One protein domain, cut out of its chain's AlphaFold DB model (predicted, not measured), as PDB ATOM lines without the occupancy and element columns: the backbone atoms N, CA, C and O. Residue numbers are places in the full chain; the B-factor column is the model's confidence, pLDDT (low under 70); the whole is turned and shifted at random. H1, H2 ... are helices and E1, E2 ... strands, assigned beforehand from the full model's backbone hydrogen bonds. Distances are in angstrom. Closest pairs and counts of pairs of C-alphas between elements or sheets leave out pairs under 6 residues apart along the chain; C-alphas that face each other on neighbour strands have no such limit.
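Overview. This is residues 4 to 115, 141 to 181 and 211 to 260 of the 311 residues of the protein "Kinase superfamily protein isoform 1" of Hibiscus syriacus (UniProt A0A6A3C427). One long antiparallel sheet is folded over like a V: E5 and E6 run side by side through both arms and bend sharply, with E3 and E8 beside them in one arm and E4 and E7 in the other. H1 crosses the first arm, with the E1-E2 hairpin close by; H2 covers the other arm on the opposite face, and H4 packs on E6 near the bend. The printed part has 203 residues, with five named helices and eight strands in the order H1 E1 E2 E3 E4 E5 E6 H2 H3 E7 H4 E8 H5; the class is mixed, helices and strands. It is only just compact, close to loose, with a radius of gyration of the C-alphas of 19.5 A and spans of 61 by 40 by 28 A.

Along the chain. Find C-alpha 4 at (37.638, 6.193, -26.072); from there H1, residues 4 to 19, runs 23.2 A. Next come E1, 51 to 55, E2, 61 to 66, E3, 69 to 72, and E4, 77 to 86, 25.6 A long. E5, 88 to 104, begins at (62.230, -18.949, -2.311) and spans 34.9 A; E6, 141 to 155, spans 33.2 A. Then look for H2, 163 to 169, H3, 174 to 177, E7, 220 to 227, 22.9 A, H4, 236 to 243, E8, 248 to 256, 24.2 A, and H5, 257 to 260, ending at (43.747, -34.133, -27.094).

Arrangement. Start at the twisted branched sheet, where E5 bends by 98 degrees at residue 99 and E6 by 95 degrees at residue 146. Between them, N 97 and O 147 are 2.8 A apart, within hydrogen-bond range. On the other side of E5 lie E3, with N 70 to O 103 at 2.8 A, and E4, with N 79 to O 94 at 2.9 A. Beside E6, look for E7, N 150 to O 225 at 2.9 A, and E8, N 144 to O 251 at 2.9 A. H1 runs across the strands at a height over the sheet of 9.6 A; its closest C-alphas to E6 are Ala 16 and Val 143, 5.9 A. H2 is on the opposite face from H1, over E5. H4 runs along E6, at 24 degrees on the local plane. H3 only grazes the sheet and only just touches H4, with 3 pairs of C-alphas within 8 A. H5 is not on the sheet. The hairpin E1 and E2 has N 54 to O 62 at 2.8 A. O i to N i+4 pairs within range number 10 of 12 in H1, 2 of 3 in H2 and 3 of 4 in H4; H3 and H5 are too short for one.

Size, cuts and confidence. The C-alphas farthest apart, of Glu 49 and Pro 217, are 61.5 A apart. Residues 116 to 140 and 182 to 210 are not printed, leaving gaps of 16.6 A and 16.2 A between C-alphas. H1 to E1 is a long link of 31 residues. Mean pLDDT of the printed part is 77.6; look for values under 70 at residues 77 to 93, 155 to 181 and 211 to 223, among others.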
ATOM      1  N   ASN A   4      36.353   6.916 -26.072       51.78
ATOM      2  CA  ASN A   4      37.638   6.193 -26.072       51.78
ATOM      3  C   ASN A   4      37.722   5.046 -25.050       51.78
ATOM      4  O   ASN A   4      38.492   4.113 -25.256       51.78
ATOM      5  N   GLY A   5      36.943   5.096 -23.963       55.62
ATOM      6  CA  GLY A   5      36.985   4.076 -22.908       55.62
ATOM      7  C   GLY A   5      36.376   2.732 -23.320       55.62
ATOM      8  O   GLY A   5      36.731   1.707 -22.760       55.62
ATOM      9  N   ASN A   6      35.491   2.700 -24.318       68.50
ATOM     10  CA  ASN A   6      34.960   1.426 -24.811       68.50
ATOM     11  C   ASN A   6      35.911   0.782 -25.834       68.50
ATOM     12  O   ASN A   6      36.019  -0.434 -25.902       68.50
ATOM     13  N   ALA A   7      36.677   1.583 -26.582       85.25
ATOM     14  CA  ALA A   7      37.567   1.070 -27.624       85.25
ATOM     15  C   ALA A   7      38.668   0.145 -27.072       85.25
ATOM     16  O   ALA A   7      38.928  -0.906 -27.656       85.25
ATOM     17  N   ALA A   8      39.289   0.502 -25.941       89.25
ATOM     18  CA  ALA A   8      40.306  -0.337 -25.305       89.25
ATOM     19  C   ALA A   8      39.698  -1.636 -24.751       89.25
ATOM     20  O   ALA A   8      40.199  -2.720 -25.043       89.25
ATOM     21  N   ALA A   9      38.574  -1.538 -24.033       90.94
ATOM     22  CA  ALA A   9      37.859  -2.702 -23.512       90.94
ATOM     23  C   ALA A   9      37.407  -3.660 -24.623       90.94
ATOM     24  O   ALA A   9      37.626  -4.870 -24.535       90.94
ATOM     25  N   GLN A  10      36.855  -3.113 -25.704       92.25
ATOM     26  CA  GLN A  10      36.452  -3.866 -26.883       92.25
ATOM     27  C   GLN A  10      37.644  -4.527 -27.573       92.25
ATOM     28  O   GLN A  10      37.565  -5.702 -27.930       92.25
ATOM     29  N   HIS A  11      38.767  -3.821 -27.711       92.38
ATOM     30  CA  HIS A  11      39.982  -4.390 -28.283       92.38
ATOM     31  C   HIS A  11      40.526  -5.557 -27.444       92.38
ATOM     32  O   HIS A  11      40.772  -6.635 -27.989       92.38
ATOM     33  N   THR A  12      40.650  -5.387 -26.123       93.38
ATOM     34  CA  THR A  12      41.097  -6.453 -25.210       93.38
ATOM     35  C   THR A  12      40.174  -7.668 -25.283       93.38
ATOM     36  O   THR A  12      40.646  -8.801 -25.396       93.38
ATOM     37  N   ALA A  13      38.858  -7.448 -25.278       93.69
ATOM     38  CA  ALA A  13      37.870  -8.517 -25.355       93.69
ATOM     39  C   ALA A  13      37.933  -9.290 -26.687       93.69
ATOM     40  O   ALA A  13      37.905 -10.523 -26.690       93.69
ATOM     41  N   ILE A  14      38.097  -8.595 -27.820       92.69
ATOM     42  CA  ILE A  14      38.286  -9.233 -29.133       92.69
ATOM     43  C   ILE A  14      39.582 -10.051 -29.156       92.69
ATOM     44  O   ILE A  14      39.574 -11.199 -29.604       92.69
ATOM     45  N   ASN A  15      40.682  -9.504 -28.635       93.44
ATOM     46  CA  ASN A  15      41.956 -10.220 -28.572       93.44
ATOM     47  C   ASN A  15      41.858 -11.477 -27.691       93.44
ATOM     48  O   ASN A  15      42.414 -12.519 -28.045       93.44
ATOM     49  N   ALA A  16      41.114 -11.411 -26.582       93.75
ATOM     50  CA  ALA A  16      40.835 -12.560 -25.724       93.75
ATOM     51  C   ALA A  16      40.065 -13.660 -26.480       93.75
ATOM     52  O   ALA A  16      40.494 -14.815 -26.483       93.75
ATOM     53  N   VAL A  17      38.997 -13.307 -27.208       93.94
ATOM     54  CA  VAL A  17      38.261 -14.246 -28.082       93.94
ATOM     55  C   VAL A  17      39.173 -14.871 -29.139       93.94
ATOM     56  O   VAL A  17      39.112 -16.077 -29.395       93.94
ATOM     57  N   GLN A  18      40.013 -14.067 -29.789       92.38
ATOM     58  CA  GLN A  18      40.922 -14.547 -30.832       92.38
ATOM     59  C   GLN A  18      42.007 -15.479 -30.278       92.38
ATOM     60  O   GLN A  18      42.521 -16.324 -31.013       92.38
ATOM     61  N   ALA A  19      42.344 -15.348 -28.995       93.69
ATOM     62  CA  ALA A  19      43.308 -16.206 -28.325       93.69
ATOM     63  C   ALA A  19      42.763 -17.577 -27.923       93.69
ATOM     64  O   ALA A  19      43.534 -18.538 -27.873       93.69
ATOM     65  N   LEU A  20      41.455 -17.695 -27.700       94.25
ATOM     66  CA  LEU A  20      40.833 -18.981 -27.402       94.25
ATOM     67  C   LEU A  20      41.093 -19.994 -28.520       94.25
ATOM     68  O   LEU A  20      40.943 -19.707 -29.712       94.25
ATOM     69  N   GLY A  21      41.508 -21.189 -28.108       93.56
ATOM     70  CA  GLY A  21      41.820 -22.287 -29.009       93.56
ATOM     71  C   GLY A  21      43.182 -22.187 -29.694       93.56
ATOM     72  O   GLY A  21      43.495 -23.022 -30.547       93.56
ATOM     73  N   ARG A  22      44.007 -21.189 -29.352       93.81
ATOM     74  CA  ARG A  22      45.399 -21.099 -29.810       93.81
ATOM     75  C   ARG A  22      46.329 -21.909 -28.918       93.81
ATOM     76  O   ARG A  22      46.033 -22.196 -27.759       93.81
ATOM     77  N   GLY A  23      47.474 -22.244 -29.495       93.50
ATOM     78  CA  GLY A  23      48.595 -22.826 -28.782       93.50
ATOM     79  C   GLY A  23      49.249 -21.839 -27.821       93.50
ATOM     80  O   GLY A  23      49.335 -20.641 -28.102       93.50
ATOM     81  N   PHE A  24      49.734 -22.344 -26.697       92.06
ATOM     82  CA  PHE A  24      50.435 -21.573 -25.685       92.06
ATOM     83  C   PHE A  24      51.535 -22.408 -25.049       92.06
ATOM     84  O   PHE A  24      51.404 -23.619 -24.861       92.06
ATOM     85  N   ASP A  25      52.632 -21.749 -24.717       89.12
ATOM     86  CA  ASP A  25      53.717 -22.358 -23.974       89.12
ATOM     87  C   ASP A  25      53.672 -21.853 -22.534       89.12
ATOM     88  O   ASP A  25      53.998 -20.703 -22.256       89.12
ATOM     89  N   VAL A  26      53.232 -22.724 -21.626       86.00
ATOM     90  CA  VAL A  26      52.973 -22.381 -20.218       86.00
ATOM     91  C   VAL A  26      54.230 -22.030 -19.417       86.00
ATOM     92  O   VAL A  26      54.107 -21.585 -18.282       86.00
ATOM     93  N   ASN A  27      55.429 -22.189 -19.989       81.44
ATOM     94  CA  ASN A  27      56.655 -21.663 -19.384       81.44
ATOM     95  C   ASN A  27      56.811 -20.145 -19.570       81.44
ATOM     96  O   ASN A  27      57.656 -19.530 -18.918       81.44
ATOM     97  N   PHE A  28      56.033 -19.537 -20.469       77.75
ATOM     98  CA  PHE A  28      55.996 -18.092 -20.646       77.75
ATOM     99  C   PHE A  28      54.963 -17.438 -19.725       77.75
ATOM    100  O   PHE A  28      54.010 -18.053 -19.253       77.75
ATOM    101  N   ASP A  29      55.155 -16.140 -19.499       73.81
ATOM    102  CA  ASP A  29      54.205 -15.291 -18.789       73.81
ATOM    103  C   ASP A  29      52.833 -15.299 -19.492       73.81
ATOM    104  O   ASP A  29      52.767 -15.287 -20.718       73.81
ATOM    105  N   THR A  30      51.735 -15.280 -18.731       77.81
ATOM    106  CA  THR A  30      50.342 -15.420 -19.209       77.81
ATOM    107  C   THR A  30      49.797 -14.193 -19.961       77.81
ATOM    108  O   THR A  30      48.641 -13.807 -19.809       77.81
ATOM    109  N   ARG A  31      50.621 -13.528 -20.775       81.88
ATOM    110  CA  ARG A  31      50.213 -12.433 -21.672       81.88
ATOM    111  C   ARG A  31      49.858 -12.962 -23.055       81.88
ATOM    112  O   ARG A  31      50.542 -13.828 -23.596       81.88
ATOM    113  N   LEU A  32      48.865 -12.332 -23.685       83.81
ATOM    114  CA  LEU A  32      48.433 -12.653 -25.054       83.81
ATOM    115  C   LEU A  32      49.555 -12.522 -26.102       83.81
ATOM    116  O   LEU A  32      49.524 -13.192 -27.130       83.81
ATOM    117  N   LEU A  33      50.576 -11.703 -25.822       81.19
ATOM    118  CA  LEU A  33      51.806 -11.591 -26.618       81.19
ATOM    119  C   LEU A  33      52.480 -12.950 -26.875       81.19
ATOM    120  O   LEU A  33      53.093 -13.136 -27.922       81.19
ATOM    121  N   TYR A  34      52.386 -13.888 -25.932       84.00
ATOM    122  CA  TYR A  34      53.059 -15.185 -26.025       84.00
ATOM    123  C   TYR A  34      52.189 -16.283 -26.650       84.00
ATOM    124  O   TYR A  34      52.625 -17.432 -26.748       84.00
ATOM    125  N   CYS A  35      50.975 -15.954 -27.109       85.31
ATOM    126  CA  CYS A  35      50.151 -16.892 -27.863       85.31
ATOM    127  C   CYS A  35      50.865 -17.334 -29.148       85.31
ATOM    128  O   CYS A  35      51.335 -16.510 -29.935       85.31
ATOM    129  N   LYS A  36      50.897 -18.647 -29.385       87.31
ATOM    130  CA  LYS A  36      51.601 -19.269 -30.507       87.31
ATOM    131  C   LYS A  36      50.802 -19.206 -31.810       87.31
ATOM    132  O   LYS A  36      49.574 -19.079 -31.814       87.31
ATOM    133  N   GLY A  37      51.514 -19.289 -32.933       79.62
ATOM    134  CA  GLY A  37      50.956 -19.137 -34.280       79.62
ATOM    135  C   GLY A  37      50.656 -17.683 -34.662       79.62
ATOM    136  O   GLY A  37      50.803 -16.767 -33.858       79.62
ATOM    137  N   VAL A  38      50.230 -17.467 -35.905       75.50
ATOM    138  CA  VAL A  38      49.764 -16.152 -36.379       75.50
ATOM    139  C   VAL A  38      48.376 -15.826 -35.814       75.50
ATOM    140  O   VAL A  38      47.645 -16.723 -35.391       75.50
ATOM    141  N   ALA A  39      47.991 -14.546 -35.803       68.62
ATOM    142  CA  ALA A  39      46.639 -14.145 -35.411       68.62
ATOM    143  C   ALA A  39      45.589 -14.895 -36.258       68.62
ATOM    144  O   ALA A  39      45.714 -14.973 -37.478       68.62
ATOM    145  N   GLY A  40      44.592 -15.492 -35.599       68.56
ATOM    146  CA  GLY A  40      43.572 -16.335 -36.238       68.56
ATOM    147  C   GLY A  40      43.962 -17.807 -36.438       68.56
ATOM    148  O   GLY A  40      43.101 -18.621 -36.759       68.56
ATOM    149  N   TYR A  41      45.218 -18.205 -36.198       82.75
ATOM    150  CA  TYR A  41      45.601 -19.618 -36.248       82.75
ATOM    151  C   TYR A  41      45.226 -20.335 -34.949       82.75
ATOM    152  O   TYR A  41      45.962 -20.292 -33.960       82.75
ATOM    153  N   ARG A  42      44.080 -21.017 -34.960       90.88
ATOM    154  CA  ARG A  42      43.641 -21.906 -33.878       90.88
ATOM    155  C   ARG A  42      44.133 -23.335 -34.117       90.88
ATOM    156  O   ARG A  42      44.274 -23.768 -35.263       90.88
ATOM    157  N   ILE A  43      44.430 -24.040 -33.029       93.62
ATOM    158  CA  ILE A  43      44.845 -25.453 -33.043       93.62
ATOM    159  C   ILE A  43      43.683 -26.401 -32.746       93.62
ATOM    160  O   ILE A  43      43.756 -27.573 -33.107       93.62
ATOM    161  N   VAL A  44      42.603 -25.883 -32.161       93.62
ATOM    162  CA  VAL A  44      41.317 -26.578 -32.035       93.62
ATOM    163  C   VAL A  44      40.305 -26.054 -33.052       93.62
ATOM    164  O   VAL A  44      40.436 -24.940 -33.572       93.62
ATOM    165  N   GLU A  45      39.329 -26.888 -33.372       91.31
ATOM    166  CA  GLU A  45      38.166 -26.539 -34.180       91.31
ATOM    167  C   GLU A  45      37.204 -25.684 -33.351       91.31
ATOM    168  O   GLU A  45      36.987 -25.938 -32.169       91.31
ATOM    169  N   ILE A  46      36.669 -24.632 -33.969       90.69
ATOM    170  CA  ILE A  46      35.649 -23.759 -33.388       90.69
ATOM    171  C   ILE A  46      34.615 -23.514 -34.477       90.69
ATOM    172  O   ILE A  46      34.986 -23.247 -35.620       90.69
ATOM    173  N   ASP A  47      33.335 -23.604 -34.129       88.81
ATOM    174  CA  ASP A  47      32.240 -23.372 -35.064       88.81
ATOM    175  C   ASP A  47      32.177 -21.891 -35.468       88.81
ATOM    176  O   ASP A  47      31.755 -21.036 -34.684       88.81
ATOM    177  N   GLU A  48      32.629 -21.584 -36.683       85.69
ATOM    178  CA  GLU A  48      32.577 -20.237 -37.263       85.69
ATOM    179  C   GLU A  48      31.274 -19.967 -38.033       85.69
ATOM    180  O   GLU A  48      30.987 -18.816 -38.356       85.69
ATOM    181  N   GLU A  49      30.463 -20.995 -38.305       88.44
ATOM    182  CA  GLU A  49      29.189 -20.845 -39.018       88.44
ATOM    183  C   GLU A  49      28.085 -20.349 -38.078       88.44
ATOM    184  O   GLU A  49      27.266 -19.503 -38.447       88.44
ATOM    185  N   HIS A  50      28.069 -20.850 -36.840       91.38
ATOM    186  CA  HIS A  50      27.049 -20.510 -35.854       91.38
ATOM    187  C   HIS A  50      27.550 -19.453 -34.876       91.38
ATOM    188  O   HIS A  50      28.057 -19.751 -33.786       91.38
ATOM    189  N   VAL A  51      27.343 -18.196 -35.261       93.88
ATOM    190  CA  VAL A  51      27.734 -17.027 -34.475       93.88
ATOM    191  C   VAL A  51      26.551 -16.359 -33.770       93.88
ATOM    192  O   VAL A  51      25.400 -16.461 -34.196       93.88
ATOM    193  N   ARG A  52      26.841 -15.665 -32.669       93.06
ATOM    194  CA  ARG A  52      25.890 -14.887 -31.868       93.06
ATOM    195  C   ARG A  52      26.559 -13.660 -31.255       93.06
ATOM    196  O   ARG A  52      27.781 -13.608 -31.130       93.06
ATOM    197  N   ASP A  53      25.740 -12.720 -30.807       92.81
ATOM    198  CA  ASP A  53      26.206 -11.611 -29.979       92.81
ATOM    199  C   ASP A  53      26.403 -12.077 -28.529       92.81
ATOM    200  O   ASP A  53      25.578 -12.808 -27.967       92.81
ATOM    201  N   VAL A  54      27.514 -11.662 -27.927       91.00
ATOM    202  CA  VAL A  54      27.871 -11.950 -26.536       91.00
ATOM    203  C   VAL A  54      27.995 -10.632 -25.783       91.00
ATOM    204  O   VAL A  54      28.854  -9.804 -26.076       91.00
ATOM    205  N   TYR A  55      27.131 -10.453 -24.790       88.94
ATOM    206  CA  TYR A  55      27.108  -9.282 -23.922       88.94
ATOM    207  C   TYR A  55      28.052  -9.527 -22.744       88.94
ATOM    208  O   TYR A  55      27.865 -10.493 -21.997       88.94
ATOM    209  N   LEU A  56      29.083  -8.693 -22.609       85.81
ATOM    210  CA  LEU A  56      30.007  -8.736 -21.470       85.81
ATOM    211  C   LEU A  56      29.499  -7.844 -20.339       85.81
ATOM    212  O   LEU A  56      29.538  -8.230 -19.172       85.81
ATOM    213  N   ASP A  57      28.967  -6.680 -20.710       77.25
ATOM    214  CA  ASP A  57      28.276  -5.757 -19.823       77.25
ATOM    215  C   ASP A  57      27.223  -4.929 -20.601       77.25
ATOM    216  O   ASP A  57      27.028  -5.143 -21.798       77.25
ATOM    217  N   ASP A  58      26.537  -3.988 -19.937       74.88
ATOM    218  CA  ASP A  58      25.490  -3.140 -20.548       74.88
ATOM    219  C   ASP A  58      25.968  -2.265 -21.732       74.88
ATOM    220  O   ASP A  58      25.148  -1.735 -22.481       74.88
ATOM    221  N   GLN A  59      27.278  -2.064 -21.889       77.88
ATOM    222  CA  GLN A  59      27.909  -1.170 -22.870       77.88
ATOM    223  C   GLN A  59      28.883  -1.897 -23.816       77.88
ATOM    224  O   GLN A  59      29.250  -1.341 -24.856       77.88
ATOM    225  N   LEU A  60      29.297  -3.120 -23.481       85.38
ATOM    226  CA  LEU A  60      30.280  -3.910 -24.208       85.38
ATOM    227  C   LEU A  60      29.637  -5.174 -24.783       85.38
ATOM    228  O   LEU A  60      29.383  -6.159 -24.080       85.38
ATOM    229  N   VAL A  61      29.422  -5.140 -26.098       90.12
ATOM    230  CA  VAL A  61      28.864  -6.246 -26.879       90.12
ATOM    231  C   VAL A  61      29.900  -6.723 -27.883       90.12
ATOM    232  O   VAL A  61      30.477  -5.938 -28.638       90.12
ATOM    233  N   LEU A  62      30.136  -8.028 -27.887       91.50
ATOM    234  CA  LEU A  62      30.950  -8.695 -28.885       91.50
ATOM    235  C   LEU A  62      30.046  -9.313 -29.944       91.50
ATOM    236  O   LEU A  62      29.211 -10.159 -29.634       91.50
ATOM    237  N   HIS A  63      30.243  -8.906 -31.191       92.06
ATOM    238  CA  HIS A  63      29.476  -9.406 -32.323       92.06
ATOM    239  C   HIS A  63      30.153 -10.598 -32.988       92.06
ATOM    240  O   HIS A  63      31.381 -10.705 -32.985       92.06
ATOM    241  N   ASN A  64      29.347 -11.446 -33.628       91.44
ATOM    242  CA  ASN A  64      29.810 -12.582 -34.429       91.44
ATOM    243  C   ASN A  64      30.721 -13.556 -33.656       91.44
ATOM    244  O   ASN A  64      31.723 -14.046 -34.176       91.44
ATOM    245  N   ILE A  65      30.377 -13.838 -32.399       93.50
ATOM    246  CA  ILE A  65      31.125 -14.771 -31.558       93.50
ATOM    247  C   ILE A  65      30.558 -16.175 -31.723       93.50
ATOM    248  O   ILE A  65      29.348 -16.376 -31.649       93.50
ATOM    249  N   SER A  66      31.437 -17.157 -31.919       92.62
ATOM    250  CA  SER A  66      31.053 -18.567 -31.993       92.62
ATOM    251  C   SER A  66      30.219 -18.989 -30.781       92.62
ATOM    252  O   SER A  66      30.527 -18.636 -29.638       92.62
ATOM    253  N   LYS A  67      29.189 -19.809 -31.013       90.44
ATOM    254  CA  LYS A  67      28.385 -20.415 -29.939       90.44
ATOM    255  C   LYS A  67      29.208 -21.263 -28.958       90.44
ATOM    256  O   LYS A  67      28.761 -21.462 -27.828       90.44
ATOM    257  N   ASP A  68      30.383 -21.741 -29.372       91.62
ATOM    258  CA  ASP A  68      31.259 -22.595 -28.560       91.62
ATOM    259  C   ASP A  68      31.965 -21.829 -27.439       91.62
ATOM    260  O   ASP A  68      32.421 -22.435 -26.459       91.62
ATOM    261  N   ILE A  69      32.007 -20.499 -27.568       93.00
ATOM    262  CA  ILE A  69      32.539 -19.581 -26.573       93.00
ATOM    263  C   ILE A  69      31.402 -19.159 -25.638       93.00
ATOM    264  O   ILE A  69      30.359 -18.622 -26.042       93.00
ATOM    265  N   LYS A  70      31.614 -19.416 -24.352       92.38
ATOM    266  CA  LYS A  70      30.746 -18.975 -23.265       92.38
ATOM    267  C   LYS A  70      31.345 -17.741 -22.614       92.38
ATOM    268  O   LYS A  70      32.560 -17.600 -22.542       92.38
ATOM    269  N   ASN A  71      30.463 -16.863 -22.153       91.44
ATOM    270  CA  ASN A  71      30.814 -15.788 -21.244       91.44
ATOM    271  C   ASN A  71      30.249 -16.136 -19.866       91.44
ATOM    272  O   ASN A  71      29.050 -16.418 -19.756       91.44
ATOM    273  N   SER A  72      31.093 -16.121 -18.844       87.19
ATOM    274  CA  SER A  72      30.697 -16.236 -17.444       87.19
ATOM    275  C   SER A  72      31.179 -15.012 -16.662       87.19
ATOM    276  O   SER A  72      32.183 -14.382 -16.996       87.19
ATOM    277  N   GLN A  73      30.414 -14.633 -15.635       77.25
ATOM    278  CA  GLN A  73      30.815 -13.591 -14.694       77.25
ATOM    279  C   GLN A  73      31.409 -14.251 -13.457       77.25
ATOM    280  O   GLN A  73      30.780 -15.116 -12.845       77.25
ATOM    281  N   GLU A  74      32.613 -13.829 -13.092       75.94
ATOM    282  CA  GLU A  74      33.256 -14.230 -11.847       75.94
ATOM    283  C   GLU A  74      33.049 -13.150 -10.779       75.94
ATOM    284  O   GLU A  74      32.948 -11.963 -11.107       75.94
ATOM    285  N   PRO A  75      32.930 -13.531  -9.497       71.69
ATOM    286  CA  PRO A  75      32.773 -12.559  -8.430       71.69
ATOM    287  C   PRO A  75      34.050 -11.728  -8.272       71.69
ATOM    288  O   PRO A  75      35.157 -12.258  -8.283       71.69
ATOM    289  N   ILE A  76      33.887 -10.423  -8.055       76.00
ATOM    290  CA  ILE A  76      34.982  -9.554  -7.607       76.00
ATOM    291  C   ILE A  76      35.418 -10.024  -6.218       76.00
ATOM    292  O   ILE A  76      34.578 -10.195  -5.328       76.00
ATOM    293  N   GLY A  77      36.720 -10.216  -6.022       65.00
ATOM    294  CA  GLY A  77      37.231 -10.812  -4.795       65.00
ATOM    295  C   GLY A  77      38.716 -10.566  -4.561       65.00
ATOM    296  O   GLY A  77      39.497 -10.334  -5.483       65.00
ATOM    297  N   CYS A  78      39.098 -10.634  -3.287       59.16
ATOM    298  CA  CYS A  78      40.492 -10.763  -2.890       59.16
ATOM    299  C   CYS A  78      40.850 -12.250  -2.897       59.16
ATOM    300  O   CYS A  78      40.164 -13.054  -2.257       59.16
ATOM    301  N   HIS A  79      41.906 -12.609  -3.619       55.41
ATOM    302  CA  HIS A  79      42.431 -13.964  -3.640       55.41
ATOM    303  C   HIS A  79      43.822 -13.947  -3.015       55.41
ATOM    304  O   HIS A  79      44.785 -13.459  -3.604       55.41
ATOM    305  N   SER A  80      43.923 -14.499  -1.809       53.12
ATOM    306  CA  SER A  80      45.201 -14.725  -1.138       53.12
ATOM    307  C   SER A  80      45.669 -16.139  -1.471       53.12
ATOM    308  O   SER A  80      45.049 -17.121  -1.050       53.12
ATOM    309  N   TYR A  81      46.763 -16.265  -2.220       54.34
ATOM    310  CA  TYR A  81      47.366 -17.567  -2.487       54.34
ATOM    311  C   TYR A  81      48.424 -17.852  -1.422       54.34
ATOM    312  O   TYR A  81      49.313 -17.045  -1.137       54.34
ATOM    313  N   GLY A  82      48.281 -19.010  -0.773       49.84
ATOM    314  CA  GLY A  82      49.180 -19.451   0.284       49.84
ATOM    315  C   GLY A  82      50.622 -19.594  -0.200       49.84
ATOM    316  O   GLY A  82      50.892 -19.748  -1.384       49.84
ATOM    317  N   VAL A  83      51.543 -19.567   0.759       48.91
ATOM    318  CA  VAL A  83      52.985 -19.730   0.555       48.91
ATOM    319  C   VAL A  83      53.306 -20.915  -0.361       48.91
ATOM    320  O   VAL A  83      52.986 -22.059  -0.032       48.91
ATOM    321  N   CYS A  84      53.989 -20.640  -1.471       49.47
ATOM    322  CA  CYS A  84      54.503 -21.663  -2.379       49.47
ATOM    323  C   CYS A  84      55.927 -22.070  -1.964       49.47
ATOM    324  O   CYS A  84      56.804 -21.216  -1.828       49.47
ATOM    325  N   ASN A  85      56.185 -23.372  -1.807       41.22
ATOM    326  CA  ASN A  85      57.525 -23.911  -1.546       41.22
ATOM    327  C   ASN A  85      58.297 -24.102  -2.866       41.22
ATOM    328  O   ASN A  85      58.454 -25.228  -3.330       41.22
ATOM    329  N   PHE A  86      58.792 -23.026  -3.475       45.72
ATOM    330  CA  PHE A  86      59.714 -23.126  -4.617       45.72
ATOM    331  C   PHE A  86      61.017 -22.401  -4.323       45.72
ATOM    332  O   PHE A  86      61.191 -21.287  -4.781       45.72
ATOM    333  N   HIS A  87      61.919 -23.022  -3.551       46.34
ATOM    334  CA  HIS A  87      63.295 -22.575  -3.222       46.34
ATOM    335  C   HIS A  87      63.481 -21.120  -2.712       46.34
ATOM    336  O   HIS A  87      64.572 -20.736  -2.308       46.34
ATOM    337  N   GLU A  88      62.405 -20.343  -2.672       54.69
ATOM    338  CA  GLU A  88      62.230 -18.949  -2.311       54.69
ATOM    339  C   GLU A  88      60.762 -18.857  -1.886       54.69
ATOM    340  O   GLU A  88      59.852 -19.228  -2.632       54.69
ATOM    341  N   MET A  89      60.514 -18.458  -0.644       52.88
ATOM    342  CA  MET A  89      59.160 -18.436  -0.122       52.88
ATOM    343  C   MET A  89      58.421 -17.228  -0.707       52.88
ATOM    344  O   MET A  89      58.781 -16.086  -0.415       52.88
ATOM    345  N   LEU A  90      57.433 -17.488  -1.567       57.56
ATOM    346  CA  LEU A  90      56.604 -16.470  -2.211       57.56
ATOM    347  C   LEU A  90      55.222 -16.453  -1.558       57.56
ATOM    348  O   LEU A  90      54.519 -17.465  -1.587       57.56
ATOM    349  N   SER A  91      54.832 -15.321  -0.971       57.41
ATOM    350  CA  SER A  91      53.430 -15.056  -0.628       57.41
ATOM    351  C   SER A  91      52.832 -14.082  -1.628       57.41
ATOM    352  O   SER A  91      53.479 -13.090  -1.975       57.41
ATOM    353  N   VAL A  92      51.603 -14.363  -2.057       64.81
ATOM    354  CA  VAL A  92      50.863 -13.526  -3.000       64.81
ATOM    355  C   VAL A  92      49.555 -13.104  -2.356       64.81
ATOM    356  O   VAL A  92      48.747 -13.957  -1.983       64.81
ATOM    357  N   ASP A  93      49.354 -11.798  -2.253       68.31
ATOM    358  CA  ASP A  93      48.029 -11.228  -2.024       68.31
ATOM    359  C   ASP A  93      47.631 -10.430  -3.259       68.31
ATOM    360  O   ASP A  93      48.431  -9.659  -3.799       68.31
ATOM    361  N   GLY A  94      46.426 -10.684  -3.757       75.94
ATOM    362  CA  GLY A  94      45.972 -10.155  -5.030       75.94
ATOM    363  C   GLY A  94      44.521  -9.721  -4.971       75.94
ATOM    364  O   GLY A  94      43.644 -10.468  -4.531       75.94
ATOM    365  N   PHE A  95      44.256  -8.515  -5.460       82.50
ATOM    366  CA  PHE A  95      42.899  -8.038  -5.675       82.50
ATOM    367  C   PHE A  95      42.522  -8.217  -7.144       82.50
ATOM    368  O   PHE A  95      43.211  -7.692  -8.021       82.50
ATOM    369  N   TYR A  96      41.432  -8.939  -7.409       87.56
ATOM    370  CA  TYR A  96      40.990  -9.264  -8.763       87.56
ATOM    371  C   TYR A  96      39.624  -8.640  -9.041       87.56
ATOM    372  O   TYR A  96      38.670  -8.777  -8.271       87.56
ATOM    373  N   ILE A  97      39.534  -7.963 -10.182       89.50
ATOM    374  CA  ILE A  97      38.322  -7.352 -10.723       89.50
ATOM    375  C   ILE A  97      38.061  -8.018 -12.077       89.50
ATOM    376  O   ILE A  97      38.365  -7.428 -13.120       89.50
ATOM    377  N   PRO A  98      37.569  -9.270 -12.092       91.12
ATOM    378  CA  PRO A  98      37.160  -9.916 -13.327       91.12
ATOM    379  C   PRO A  98      35.937  -9.189 -13.894       91.12
ATOM    380  O   PRO A  98      34.948  -8.968 -13.195       91.12
ATOM    381  N   LEU A  99      36.005  -8.789 -15.163       91.25
ATOM    382  CA  LEU A  99      34.874  -8.182 -15.872       91.25
ATOM    383  C   LEU A  99      34.126  -9.217 -16.706       91.25
ATOM    384  O   LEU A  99      32.898  -9.220 -16.739       91.25
ATOM    385  N   ALA A 100      34.870 -10.091 -17.380       92.12
ATOM    386  CA  ALA A 100      34.311 -11.168 -18.177       92.12
ATOM    387  C   ALA A 100      35.298 -12.323 -18.290       92.12
ATOM    388  O   ALA A 100      36.501 -12.110 -18.481       92.12
ATOM    389  N   LYS A 101      34.768 -13.542 -18.235       94.69
ATOM    390  CA  LYS A 101      35.508 -14.767 -18.503       94.69
ATOM    391  C   LYS A 101      34.974 -15.414 -19.765       94.69
ATOM    392  O   LYS A 101      33.816 -15.821 -19.829       94.69
ATOM    393  N   LEU A 102      35.834 -15.498 -20.771       94.56
ATOM    394  CA  LEU A 102      35.526 -16.107 -22.055       94.56
ATOM    395  C   LEU A 102      36.140 -17.496 -22.085       94.56
ATOM    396  O   LEU A 102      37.359 -17.623 -22.005       94.56
ATOM    397  N   GLU A 103      35.311 -18.527 -22.214       94.44
ATOM    398  CA  GLU A 103      35.747 -19.918 -22.099       94.44
ATOM    399  C   GLU A 103      35.201 -20.801 -23.221       94.44
ATOM    400  O   GLU A 103      34.058 -20.657 -23.664       94.44
ATOM    401  N   LEU A 104      36.025 -21.742 -23.680       93.75
ATOM    402  CA  LEU A 104      35.612 -22.793 -24.602       93.75
ATOM    403  C   LEU A 104      34.856 -23.880 -23.851       93.75
ATOM    404  O   LEU A 104      35.275 -24.354 -22.793       93.75
ATOM    405  N   THR A 105      33.763 -24.346 -24.440       86.12
ATOM    406  CA  THR A 105      33.056 -25.506 -23.897       86.12
ATOM    407  C   THR A 105      33.915 -26.762 -24.073       86.12
ATOM    408  O   THR A 105      34.305 -27.087 -25.187       86.12
ATOM    409  N   MET A 106      34.175 -27.503 -22.988       73.38
ATOM    410  CA  MET A 106      35.052 -28.690 -23.001       73.38
ATOM    411  C   MET A 106      34.664 -29.751 -24.045       73.38
ATOM    412  O   MET A 106      35.536 -30.428 -24.577       73.38
ATOM    413  N   SER A 107      33.378 -29.873 -24.387       72.31
ATOM    414  CA  SER A 107      32.901 -30.790 -25.433       72.31
ATOM    415  C   SER A 107      33.359 -30.427 -26.853       72.31
ATOM    416  O   SER A 107      33.156 -31.231 -27.753       72.31
ATOM    417  N   GLN A 108      33.949 -29.243 -27.057       67.06
ATOM    418  CA  GLN A 108      34.385 -28.716 -28.358       67.06
ATOM    419  C   GLN A 108      35.911 -28.689 -28.521       67.06
ATOM    420  O   GLN A 108      36.425 -28.135 -29.487       67.06
ATOM    421  N   LEU A 109      36.673 -29.273 -27.590       85.19
ATOM    422  CA  LEU A 109      38.129 -29.353 -27.719       85.19
ATOM    423  C   LEU A 109      38.523 -30.472 -28.692       85.19
ATOM    424  O   LEU A 109      39.018 -31.522 -28.294       85.19
ATOM    425  N   VAL A 110      38.302 -30.245 -29.984       91.31
ATOM    426  CA  VAL A 110      38.744 -31.141 -31.059       91.31
ATOM    427  C   VAL A 110      39.958 -30.517 -31.733       91.31
ATOM    428  O   VAL A 110      39.881 -29.404 -32.244       91.31
ATOM    429  N   LEU A 111      41.104 -31.205 -31.726       92.69
ATOM    430  CA  LEU A 111      42.286 -30.732 -32.451       92.69
ATOM    431  C   LEU A 111      42.050 -30.774 -33.959       92.69
ATOM    432  O   LEU A 111      41.596 -31.789 -34.491       92.69
ATOM    433  N   GLN A 112      42.468 -29.707 -34.641       93.00
ATOM    434  CA  GLN A 112      42.450 -29.652 -36.096       93.00
ATOM    435  C   GLN A 112      43.337 -30.750 -36.685       93.00
ATOM    436  O   GLN A 112      44.435 -31.023 -36.189       93.00
ATOM    437  N   GLU A 113      42.906 -31.332 -37.801       92.50
ATOM    438  CA  GLU A 113      43.602 -32.465 -38.421       92.50
ATOM    439  C   GLU A 113      45.062 -32.145 -38.786       92.50
ATOM    440  O   GLU A 113      45.964 -32.948 -38.556       92.50
ATOM    441  N   LYS A 114      45.328 -30.911 -39.233       91.62
ATOM    442  CA  LYS A 114      46.684 -30.416 -39.523       91.62
ATOM    443  C   LYS A 114      47.631 -30.488 -38.314       91.62
ATOM    444  O   LYS A 114      48.829 -30.674 -38.486       91.62
ATOM    445  N   VAL A 115      47.103 -30.341 -37.096       93.19
ATOM    446  CA  VAL A 115      47.886 -30.412 -35.854       93.19
ATOM    447  C   VAL A 115      48.208 -31.862 -35.518       93.19
ATOM    448  O   VAL A 115      49.342 -32.157 -35.154       93.19
ATOM    449  N   THR A 141      42.107 -22.335 -23.135       94.81
ATOM    450  CA  THR A 141      40.700 -22.734 -22.970       94.81
ATOM    451  C   THR A 141      39.828 -21.668 -22.334       94.81
ATOM    452  O   THR A 141      38.630 -21.652 -22.602       94.81
ATOM    453  N   SER A 142      40.407 -20.764 -21.550       95.19
ATOM    454  CA  SER A 142      39.713 -19.604 -20.996       95.19
ATOM    455  C   SER A 142      40.638 -18.404 -20.966       95.19
ATOM    456  O   SER A 142      41.841 -18.550 -20.743       95.19
ATOM    457  N   VAL A 143      40.060 -17.221 -21.133       95.25
ATOM    458  CA  VAL A 143      40.718 -15.933 -20.920       95.25
ATOM    459  C   VAL A 143      39.786 -15.055 -20.094       95.25
ATOM    460  O   VAL A 143      38.643 -14.819 -20.489       95.25
ATOM    461  N   THR A 144      40.278 -14.564 -18.961       94.50
ATOM    462  CA  THR A 144      39.561 -13.609 -18.111       94.50
ATOM    463  C   THR A 144      40.137 -12.216 -18.335       94.50
ATOM    464  O   THR A 144      41.347 -12.004 -18.199       94.50
ATOM    465  N   ILE A 145      39.271 -11.264 -18.683       93.88
ATOM    466  CA  ILE A 145      39.624  -9.849 -18.841       93.88
ATOM    467  C   ILE A 145      39.166  -9.053 -17.621       93.88
ATOM    468  O   ILE A 145      38.104  -9.316 -17.051       93.88
ATOM    469  N   GLY A 146      39.952  -8.059 -17.230       92.88
ATOM    470  CA  GLY A 146      39.624  -7.199 -16.104       92.88
ATOM    471  C   GLY A 146      40.823  -6.429 -15.582       92.88
ATOM    472  O   GLY A 146      41.662  -5.969 -16.356       92.88
ATOM    473  N   GLY A 147      40.875  -6.274 -14.263       91.44
ATOM    474  CA  GLY A 147      41.991  -5.657 -13.556       91.44
ATOM    475  C   GLY A 147      42.492  -6.566 -12.447       91.44
ATOM    476  O   GLY A 147      41.696  -7.239 -11.793       91.44
ATOM    477  N   LYS A 148      43.805  -6.600 -12.233       89.00
ATOM    478  CA  LYS A 148      44.400  -7.258 -11.071       89.00
ATOM    479  C   LYS A 148      45.533  -6.436 -10.485       89.00
ATOM    480  O   LYS A 148      46.290  -5.802 -11.218       89.00
ATOM    481  N   ASP A 149      45.643  -6.475  -9.168       83.50
ATOM    482  CA  ASP A 149      46.682  -5.802  -8.395       83.50
ATOM    483  C   ASP A 149      47.300  -6.844  -7.460       83.50
ATOM    484  O   ASP A 149      46.688  -7.218  -6.463       83.50
ATOM    485  N   GLU A 150      48.457  -7.392  -7.840       78.88
ATOM    486  CA  GLU A 150      49.139  -8.479  -7.127       78.88
ATOM    487  C   GLU A 150      50.399  -7.963  -6.427       78.88
ATOM    488  O   GLU A 150      51.218  -7.248  -7.015       78.88
ATOM    489  N   ILE A 151      50.587  -8.378  -5.176       72.12
ATOM    490  CA  ILE A 151      51.788  -8.111  -4.389       72.12
ATOM    491  C   ILE A 151      52.476  -9.442  -4.119       72.12
ATOM    492  O   ILE A 151      51.927 -10.322  -3.456       72.12
ATOM    493  N   TYR A 152      53.701  -9.575  -4.613       72.31
ATOM    494  CA  TYR A 152      54.562 -10.715  -4.338       72.31
ATOM    495  C   TYR A 152      55.577 -10.329  -3.275       72.31
ATOM    496  O   TYR A 152      56.296  -9.342  -3.430       72.31
ATOM    497  N   VAL A 153      55.694 -11.137  -2.230       69.81
ATOM    498  CA  VAL A 153      56.783 -11.021  -1.256       69.81
ATOM    499  C   VAL A 153      57.689 -12.224  -1.428       69.81
ATOM    500  O   VAL A 153      57.256 -13.356  -1.233       69.81
ATOM    501  N   LYS A 154      58.937 -11.974  -1.822       72.12
ATOM    502  CA  LYS A 154      59.966 -12.985  -2.064       72.12
ATOM    503  C   LYS A 154      61.002 -12.951  -0.956       72.12
ATOM    504  O   LYS A 154      61.680 -11.942  -0.795       72.12
ATOM    505  N   GLN A 155      61.175 -14.052  -0.239       68.94
ATOM    506  CA  GLN A 155      62.241 -14.181   0.753       68.94
ATOM    507  C   GLN A 155      63.610 -14.440   0.109       68.94
ATOM    508  O   GLN A 155      63.731 -15.251  -0.810       68.94
ATOM    509  N   HIS A 156      64.651 -13.782   0.619       67.31
ATOM    510  CA  HIS A 156      66.036 -14.061   0.256       67.31
ATOM    511  C   HIS A 156      66.544 -15.322   0.974       67.31
ATOM    512  O   HIS A 156      66.243 -15.540   2.142       67.31
ATOM    513  N   HIS A 157      67.370 -16.136   0.314       65.12
ATOM    514  CA  HIS A 157      67.866 -17.413   0.858       65.12
ATOM    515  C   HIS A 157      68.651 -17.281   2.177       65.12
ATOM    516  O   HIS A 157      68.781 -18.248   2.920       65.12
ATOM    517  N   SER A 158      69.197 -16.096   2.463       63.28
ATOM    518  CA  SER A 158      69.924 -15.803   3.702       63.28
ATOM    519  C   SER A 158      69.028 -15.313   4.843       63.28
ATOM    520  O   SER A 158      69.544 -14.987   5.910       63.28
ATOM    521  N   SER A 159      67.719 -15.191   4.611       62.34
ATOM    522  CA  SER A 159      66.789 -14.627   5.580       62.34
ATOM    523  C   SER A 159      66.440 -15.617   6.695       62.34
ATOM    524  O   SER A 159      66.089 -16.759   6.400       62.34
ATOM    525  N   PRO A 160      66.434 -15.181   7.969       65.25
ATOM    526  CA  PRO A 160      65.967 -15.987   9.092       65.25
ATOM    527  C   PRO A 160      64.441 -15.934   9.300       65.25
ATOM    528  O   PRO A 160      63.953 -16.535  10.257       65.25
ATOM    529  N   LEU A 161      63.685 -15.206   8.466       65.06
ATOM    530  CA  LEU A 161      62.247 -15.000   8.670       65.06
ATOM    531  C   LEU A 161      61.456 -16.306   8.527       65.06
ATOM    532  O   LEU A 161      61.653 -17.094   7.600       65.06
ATOM    533  N   SER A 162      60.512 -16.509   9.436       65.88
ATOM    534  CA  SER A 162      59.592 -17.640   9.406       65.88
ATOM    535  C   SER A 162      58.466 -17.447   8.386       65.88
ATOM    536  O   SER A 162      58.114 -16.331   7.991       65.88
ATOM    537  N   THR A 163      57.798 -18.550   8.029       63.53
ATOM    538  CA  THR A 163      56.611 -18.530   7.159       63.53
ATOM    539  C   THR A 163      55.517 -17.582   7.641       63.53
ATOM    540  O   THR A 163      54.800 -16.981   6.840       63.53
ATOM    541  N   MET A 164      55.389 -17.448   8.958       60.66
ATOM    542  CA  MET A 164      54.367 -16.631   9.595       60.66
ATOM    543  C   MET A 164      54.696 -15.136   9.521       60.66
ATOM    544  O   MET A 164      53.799 -14.331   9.287       60.66
ATOM    545  N   GLU A 165      55.971 -14.765   9.651       63.16
ATOM    546  CA  GLU A 165      56.414 -13.372   9.531       63.16
ATOM    547  C   GLU A 165      56.248 -12.859   8.101       63.16
ATOM    548  O   GLU A 165      55.754 -11.753   7.915       63.16
ATOM    549  N   ILE A 166      56.547 -13.684   7.092       62.31
ATOM    550  CA  ILE A 166      56.388 -13.316   5.673       62.31
ATOM    551  C   ILE A 166      54.922 -13.104   5.298       62.31
ATOM    552  O   ILE A 166      54.602 -12.133   4.616       62.31
ATOM    553  N   LYS A 167      54.014 -13.948   5.805       61.66
ATOM    554  CA  LYS A 167      52.570 -13.751   5.602       61.66
ATOM    555  C   LYS A 167      52.085 -12.409   6.144       61.66
ATOM    556  O   LYS A 167      51.231 -11.797   5.519       61.66
ATOM    557  N   ASN A 168      52.640 -11.920   7.251       61.06
ATOM    558  CA  ASN A 168      52.212 -10.645   7.831       61.06
ATOM    559  C   ASN A 168      52.593  -9.429   6.965       61.06
ATOM    560  O   ASN A 168      51.924  -8.404   7.062       61.06
ATOM    561  N   TYR A 169      53.605  -9.533   6.093       56.44
ATOM    562  CA  TYR A 169      53.951  -8.459   5.150       56.44
ATOM    563  C   TYR A 169      52.964  -8.341   3.981       56.44
ATOM    564  O   TYR A 169      52.809  -7.256   3.432       56.44
ATOM    565  N   GLY A 170      52.303  -9.436   3.595       50.53
ATOM    566  CA  GLY A 170      51.400  -9.479   2.440       50.53
ATOM    567  C   GLY A 170      49.938  -9.141   2.740       50.53
ATOM    568  O   GLY A 170      49.138  -9.204   1.827       50.53
ATOM    569  N   VAL A 171      49.564  -8.838   3.989       51.41
ATOM    570  CA  VAL A 171      48.150  -8.832   4.432       51.41
ATOM    571  C   VAL A 171      47.648  -7.439   4.845       51.41
ATOM    572  O   VAL A 171      46.557  -7.327   5.393       51.41
ATOM    573  N   ASP A 172      48.385  -6.349   4.597       53.69
ATOM    574  CA  ASP A 172      47.868  -4.998   4.877       53.69
ATOM    575  C   ASP A 172      47.159  -4.396   3.641       53.69
ATOM    576  O   ASP A 172      47.833  -3.991   2.689       53.69
ATOM    577  N   PRO A 173      45.814  -4.234   3.653       49.09
ATOM    578  CA  PRO A 173      45.063  -3.608   2.560       49.09
ATOM    579  C   PRO A 173      45.500  -2.166   2.263       49.09
ATOM    580  O   PRO A 173      45.161  -1.608   1.215       49.09
ATOM    581  N   ARG A 174      46.235  -1.526   3.184       50.88
ATOM    582  CA  ARG A 174      46.800  -0.185   2.987       50.88
ATOM    583  C   ARG A 174      47.879  -0.156   1.909       50.88
ATOM    584  O   ARG A 174      48.026   0.891   1.284       50.88
ATOM    585  N   LEU A 175      48.559  -1.276   1.646       52.97
ATOM    586  CA  LEU A 175      49.607  -1.364   0.623       52.97
ATOM    587  C   LEU A 175      49.070  -1.060  -0.781       52.97
ATOM    588  O   LEU A 175      49.742  -0.400  -1.569       52.97
ATOM    589  N   PHE A 176      47.828  -1.453  -1.072       52.06
ATOM    590  CA  PHE A 176      47.188  -1.163  -2.357       52.06
ATOM    591  C   PHE A 176      46.894   0.334  -2.543       52.06
ATOM    592  O   PHE A 176      47.019   0.873  -3.640       52.06
ATOM    593  N   ASN A 177      46.541   1.041  -1.465       47.94
ATOM    594  CA  ASN A 177      46.214   2.471  -1.510       47.94
ATOM    595  C   ASN A 177      47.445   3.389  -1.457       47.94
ATOM    596  O   ASN A 177      47.308   4.590  -1.697       47.94
ATOM    597  N   SER A 178      48.625   2.855  -1.135       49.09
ATOM    598  CA  SER A 178      49.847   3.632  -0.920       49.09
ATOM    599  C   SER A 178      50.884   3.498  -2.030       49.09
ATOM    600  O   SER A 178      52.029   3.893  -1.819       49.09
ATOM    601  N   GLN A 179      50.509   3.001  -3.215       48.34
ATOM    602  CA  GLN A 179      51.456   2.833  -4.329       48.34
ATOM    603  C   GLN A 179      52.086   4.167  -4.799       48.34
ATOM    604  O   GLN A 179      53.094   4.165  -5.493       48.34
ATOM    605  N   GLY A 180      51.564   5.313  -4.326       41.12
ATOM    606  CA  GLY A 180      52.128   6.652  -4.543       41.12
ATOM    607  C   GLY A 180      52.478   7.471  -3.289       41.12
ATOM    608  O   GLY A 180      52.911   8.609  -3.439       41.12
ATOM    609  N   ILE A 181      52.290   6.968  -2.061       39.69
ATOM    610  CA  ILE A 181      52.598   7.727  -0.832       39.69
ATOM    611  C   ILE A 181      53.090   6.771   0.260       39.69
ATOM    612  O   ILE A 181      52.300   6.332   1.083       39.69
ATOM    613  N   VAL A 211      65.887   3.046  -6.360       36.66
ATOM    614  CA  VAL A 211      66.573   1.762  -6.582       36.66
ATOM    615  C   VAL A 211      67.602   1.483  -5.477       36.66
ATOM    616  O   VAL A 211      67.792   0.333  -5.089       36.66
ATOM    617  N   VAL A 212      68.237   2.526  -4.927       32.62
ATOM    618  CA  VAL A 212      69.295   2.395  -3.910       32.62
ATOM    619  C   VAL A 212      68.751   2.326  -2.470       32.62
ATOM    620  O   VAL A 212      69.373   1.674  -1.637       32.62
ATOM    621  N   LEU A 213      67.575   2.888  -2.147       32.03
ATOM    622  CA  LEU A 213      66.980   2.773  -0.796       32.03
ATOM    623  C   LEU A 213      66.298   1.414  -0.531       32.03
ATOM    624  O   LEU A 213      65.966   1.104   0.609       32.03
ATOM    625  N   VAL A 214      66.160   0.564  -1.555       39.81
ATOM    626  CA  VAL A 214      65.859  -0.876  -1.397       39.81
ATOM    627  C   VAL A 214      67.081  -1.649  -0.853       39.81
ATOM    628  O   VAL A 214      66.971  -2.814  -0.492       39.81
ATOM    629  N   ILE A 215      68.247  -0.999  -0.715       38.28
ATOM    630  CA  ILE A 215      69.477  -1.566  -0.129       38.28
ATOM    631  C   ILE A 215      69.628  -1.171   1.360       38.28
ATOM    632  O   ILE A 215      70.721  -0.880   1.845       38.28
ATOM    633  N   LEU A 216      68.533  -1.153   2.123       37.72
ATOM    634  CA  LEU A 216      68.583  -1.340   3.583       37.72
ATOM    635  C   LEU A 216      68.298  -2.827   3.856       37.72
ATOM    636  O   LEU A 216      67.538  -3.424   3.104       37.72
ATOM    637  N   PRO A 217      68.954  -3.471   4.838       47.75
ATOM    638  CA  PRO A 217      69.176  -4.916   4.844       47.75
ATOM    639  C   PRO A 217      67.864  -5.659   5.103       47.75
ATOM    640  O   PRO A 217      67.507  -5.903   6.251       47.75
ATOM    641  N   THR A 218      67.113  -5.985   4.056       51.44
ATOM    642  CA  THR A 218      65.820  -6.646   4.207       51.44
ATOM    643  C   THR A 218      65.834  -7.983   3.505       51.44
ATOM    644  O   THR A 218      65.867  -8.097   2.287       51.44
ATOM    645  N   ASP A 219      65.759  -8.995   4.345       60.72
ATOM    646  CA  ASP A 219      65.426 -10.394   4.137       60.72
ATOM    647  C   ASP A 219      64.378 -10.749   3.055       60.72
ATOM    648  O   ASP A 219      64.229 -11.926   2.718       60.72
ATOM    649  N   VAL A 220      63.641  -9.774   2.514       64.62
ATOM    650  CA  VAL A 220      62.564  -9.954   1.533       64.62
ATOM    651  C   VAL A 220      62.588  -8.874   0.443       64.62
ATOM    652  O   VAL A 220      62.972  -7.734   0.681       64.62
ATOM    653  N   THR A 221      62.130  -9.224  -0.758       69.88
ATOM    654  CA  THR A 221      61.840  -8.319  -1.879       69.88
ATOM    655  C   THR A 221      60.332  -8.265  -2.103       69.88
ATOM    656  O   THR A 221      59.701  -9.310  -2.250       69.88
ATOM    657  N   VAL A 222      59.757  -7.062  -2.164       67.94
ATOM    658  CA  VAL A 222      58.337  -6.855  -2.489       67.94
ATOM    659  C   VAL A 222      58.212  -6.423  -3.947       67.94
ATOM    660  O   VAL A 222      58.894  -5.496  -4.380       67.94
ATOM    661  N   ILE A 223      57.363  -7.102  -4.713       69.94
ATOM    662  CA  ILE A 223      57.156  -6.860  -6.142       69.94
ATOM    663  C   ILE A 223      55.670  -6.601  -6.368       69.94
ATOM    664  O   ILE A 223      54.842  -7.479  -6.143       69.94
ATOM    665  N   PHE A 224      55.350  -5.411  -6.863       72.19
ATOM    666  CA  PHE A 224      53.999  -5.040  -7.268       72.19
ATOM    667  C   PHE A 224      53.797  -5.376  -8.748       72.19
ATOM    668  O   PHE A 224      54.635  -5.049  -9.596       72.19
ATOM    669  N   ARG A 225      52.700  -6.062  -9.069       76.56
ATOM    670  CA  ARG A 225      52.308  -6.437 -10.430       76.56
ATOM    671  C   ARG A 225      50.841  -6.095 -10.634       76.56
ATOM    672  O   ARG A 225      49.948  -6.866 -10.300       76.56
ATOM    673  N   ARG A 226      50.615  -4.933 -11.228       83.81
ATOM    674  CA  ARG A 226      49.294  -4.478 -11.640       83.81
ATOM    675  C   ARG A 226      49.077  -4.759 -13.128       83.81
ATOM    676  O   ARG A 226      50.032  -4.704 -13.904       83.81
ATOM    677  N   ARG A 227      47.848  -5.115 -13.510       87.25
ATOM    678  CA  ARG A 227      47.399  -5.232 -14.908       87.25
ATOM    679  C   ARG A 227      45.964  -4.754 -15.053       87.25
ATOM    680  O   ARG A 227      45.140  -5.038 -14.187       87.25
ATOM    681  N   GLY A 228      45.669  -4.126 -16.188       88.75
ATOM    682  CA  GLY A 228      44.364  -3.538 -16.476       88.75
ATOM    683  C   GLY A 228      44.131  -2.253 -15.684       88.75
ATOM    684  O   GLY A 228      44.693  -2.052 -14.613       88.75
ATOM    685  N   GLY A 229      43.289  -1.376 -16.215       88.94
ATOM    686  CA  GLY A 229      43.124  -0.005 -15.743       88.94
ATOM    687  C   GLY A 229      44.241   0.928 -16.218       88.94
ATOM    688  O   GLY A 229      44.995   0.617 -17.135       88.94
ATOM    689  N   ASP A 230      44.295   2.107 -15.610       84.50
ATOM    690  CA  ASP A 230      45.346   3.101 -15.819       84.50
ATOM    691  C   ASP A 230      46.521   2.826 -14.874       84.50
ATOM    692  O   ASP A 230      46.411   3.022 -13.661       84.50
ATOM    693  N   ASP A 231      47.649   2.387 -15.434       77.69
ATOM    694  CA  ASP A 231      48.873   2.078 -14.685       77.69
ATOM    695  C   ASP A 231      49.477   3.307 -13.980       77.69
ATOM    696  O   ASP A 231      50.274   3.161 -13.048       77.69
ATOM    697  N   LEU A 232      49.105   4.527 -14.391       79.69
ATOM    698  CA  LEU A 232      49.562   5.759 -13.744       79.69
ATOM    699  C   LEU A 232      48.792   6.055 -12.448       79.69
ATOM    700  O   LEU A 232      49.320   6.752 -11.576       79.69
ATOM    701  N   GLU A 233      47.582   5.512 -12.286       80.94
ATOM    702  CA  GLU A 233      46.736   5.762 -11.120       80.94
ATOM    703  C   GLU A 233      47.187   4.926  -9.918       80.94
ATOM    704  O   GLU A 233      46.951   3.723  -9.828       80.94
ATOM    705  N   GLN A 234      47.829   5.576  -8.952       74.62
ATOM    706  CA  GLN A 234      48.410   4.901  -7.792       74.62
ATOM    707  C   GLN A 234      47.381   4.577  -6.706       74.62
ATOM    708  O   GLN A 234      47.581   3.645  -5.923       74.62
ATOM    709  N   ASN A 235      46.274   5.322  -6.632       76.75
ATOM    710  CA  ASN A 235      45.243   5.054  -5.642       76.75
ATOM    711  C   ASN A 235      44.377   3.875  -6.098       76.75
ATOM    712  O   ASN A 235      43.625   4.002  -7.060       76.75
ATOM    713  N   HIS A 236      44.407   2.758  -5.367       79.62
ATOM    714  CA  HIS A 236      43.641   1.561  -5.723       79.62
ATOM    715  C   HIS A 236      42.146   1.834  -5.946       79.62
ATOM    716  O   HIS A 236      41.565   1.342  -6.906       79.62
ATOM    717  N   THR A 237      41.517   2.682  -5.126       83.38
ATOM    718  CA  THR A 237      40.086   3.006  -5.279       83.38
ATOM    719  C   THR A 237      39.793   3.798  -6.557       83.38
ATOM    720  O   THR A 237      38.707   3.667  -7.123       83.38
ATOM    721  N   GLN A 238      40.724   4.636  -7.022       85.00
ATOM    722  CA  GLN A 238      40.587   5.320  -8.311       85.00
ATOM    723  C   GLN A 238      40.956   4.393  -9.470       85.00
ATOM    724  O   GLN A 238      40.230   4.358 -10.460       85.00
ATOM    725  N   TRP A 239      41.995   3.575  -9.312       88.44
ATOM    726  CA  TRP A 239      42.404   2.572 -10.290       88.44
ATOM    727  C   TRP A 239      41.277   1.574 -10.590       88.44
ATOM    728  O   TRP A 239      40.953   1.358 -11.753       88.44
ATOM    729  N   VAL A 240      40.570   1.067  -9.573       87.56
ATOM    730  CA  VAL A 240      39.398   0.182  -9.747       87.56
ATOM    731  C   VAL A 240      38.376   0.776 -10.728       87.56
ATOM    732  O   VAL A 240      37.766   0.049 -11.511       87.56
ATOM    733  N   LYS A 241      38.193   2.103 -10.729       89.56
ATOM    734  CA  LYS A 241      37.236   2.781 -11.618       89.56
ATOM    735  C   LYS A 241      37.710   2.838 -13.069       89.56
ATOM    736  O   LYS A 241      36.870   2.951 -13.959       89.56
ATOM    737  N   THR A 242      39.017   2.764 -13.319       90.75
ATOM    738  CA  THR A 242      39.595   2.806 -14.672       90.75
ATOM    739  C   THR A 242      39.630   1.427 -15.333       90.75
ATOM    740  O   THR A 242      39.627   1.344 -16.564       90.75
ATOM    741  N   VAL A 243      39.574   0.344 -14.543       91.25
ATOM    742  CA  VAL A 243      39.608  -1.050 -15.026       91.25
ATOM    743  C   VAL A 243      38.548  -1.323 -16.086       91.25
ATOM    744  O   VAL A 243      38.856  -1.925 -17.109       91.25
ATOM    745  N   ARG A 244      37.314  -0.843 -15.899       90.00
ATOM    746  CA  ARG A 244      36.234  -1.087 -16.867       90.00
ATOM    747  C   ARG A 244      36.499  -0.457 -18.236       90.00
ATOM    748  O   ARG A 244      36.138  -1.039 -19.250       90.00
ATOM    749  N   SER A 245      37.134   0.714 -18.263       90.38
ATOM    750  CA  SER A 245      37.461   1.430 -19.504       90.38
ATOM    751  C   SER A 245      38.767   0.981 -20.162       90.38
ATOM    752  O   SER A 245      39.024   1.325 -21.309       90.38
ATOM    753  N   SER A 246      39.630   0.261 -19.449       91.88
ATOM    754  CA  SER A 246      40.919  -0.179 -19.993       91.88
ATOM    755  C   SER A 246      41.339  -1.531 -19.413       91.88
ATOM    756  O   SER A 246      42.402  -1.626 -18.802       91.88
ATOM    757  N   PRO A 247      40.515  -2.584 -19.533       93.00
ATOM    758  CA  PRO A 247      40.854  -3.883 -18.980       93.00
ATOM    759  C   PRO A 247      42.021  -4.522 -19.734       93.00
ATOM    760  O   PRO A 247      42.240  -4.259 -20.919       93.00
ATOM    761  N   ASP A 248      42.709  -5.429 -19.052       93.00
ATOM    762  CA  ASP A 248      43.732  -6.302 -19.627       93.00
ATOM    763  C   ASP A 248      43.410  -7.771 -19.302       93.00
ATOM    764  O   ASP A 248      42.477  -8.072 -18.550       93.00
ATOM    765  N   VAL A 249      44.161  -8.711 -19.874       92.31
ATOM    766  CA  VAL A 249      44.061 -10.125 -19.518       92.31
ATOM    767  C   VAL A 249      44.715 -10.378 -18.162       92.31
ATOM    768  O   VAL A 249      45.927 -10.213 -17.978       92.31
ATOM    769  N   ILE A 250      43.890 -10.824 -17.215       90.12
ATOM    770  CA  ILE A 250      44.286 -11.045 -15.821       90.12
ATOM    771  C   ILE A 250      44.528 -12.521 -15.505       90.12
ATOM    772  O   ILE A 250      45.383 -12.827 -14.670       90.12
ATOM    773  N   GLU A 251      43.842 -13.421 -16.213       90.81
ATOM    774  CA  GLU A 251      43.947 -14.869 -16.039       90.81
ATOM    775  C   GLU A 251      43.734 -15.605 -17.371       90.81
ATOM    776  O   GLU A 251      42.987 -15.158 -18.246       90.81
ATOM    777  N   MET A 252      44.394 -16.754 -17.518       92.38
ATOM    778  CA  MET A 252      44.173 -17.702 -18.606       92.38
ATOM    779  C   MET A 252      44.141 -19.119 -18.042       92.38
ATOM    780  O   MET A 252      44.927 -19.445 -17.152       92.38
ATOM    781  N   THR A 253      43.293 -19.977 -18.607       92.69
ATOM    782  CA  THR A 253      43.335 -21.418 -18.332       92.69
ATOM    783  C   THR A 253      43.800 -22.180 -19.557       92.69
ATOM    784  O   THR A 253      43.564 -21.777 -20.700       92.69
ATOM    785  N   PHE A 254      44.440 -23.316 -19.303       94.12
ATOM    786  CA  PHE A 254      45.119 -24.097 -20.319       94.12
ATOM    787  C   PHE A 254      44.690 -25.562 -20.271       94.12
ATOM    788  O   PHE A 254      44.364 -26.084 -19.205       94.12
ATOM    789  N   TYR A 255      44.730 -26.235 -21.419       94.06
ATOM    790  CA  TYR A 255      44.509 -27.677 -21.524       94.06
ATOM    791  C   TYR A 255      45.658 -28.339 -22.295       94.06
ATOM    792  O   TYR A 255      46.004 -27.844 -23.370       94.06
ATOM    793  N   PRO A 256      46.290 -29.411 -21.784       93.94
ATOM    794  CA  PRO A 256      47.453 -30.012 -22.438       93.94
ATOM    795  C   PRO A 256      47.129 -30.497 -23.854       93.94
ATOM    796  O   PRO A 256      46.162 -31.234 -24.050       93.94
ATOM    797  N   ILE A 257      47.959 -30.141 -24.843       94.75
ATOM    798  CA  ILE A 257      47.762 -30.594 -26.236       94.75
ATOM    799  C   ILE A 257      47.816 -32.124 -26.311       94.75
ATOM    800  O   ILE A 257      47.039 -32.747 -27.028       94.75
ATOM    801  N   THR A 258      48.697 -32.743 -25.526       94.00
ATOM    802  CA  THR A 258      48.884 -34.200 -25.463       94.00
ATOM    803  C   THR A 258      47.637 -34.949 -25.004       94.00
ATOM    804  O   THR A 258      47.417 -36.071 -25.455       94.00
ATOM    805  N   ALA A 259      46.792 -34.326 -24.178       93.00
ATOM    806  CA  ALA A 259      45.522 -34.900 -23.738       93.00
ATOM    807  C   ALA A 259      44.455 -34.922 -24.849       93.00
ATOM    808  O   ALA A 259      43.466 -35.632 -24.727       93.00
ATOM    809  N   LEU A 260      44.655 -34.175 -25.941       93.12
ATOM    810  CA  LEU A 260      43.747 -34.133 -27.094       93.12
ATOM    811  C   LEU A 260      44.207 -35.023 -28.264       93.12
ATOM    812  O   LEU A 260      43.561 -35.058 -29.311       93.12
TER     813      LEU A 260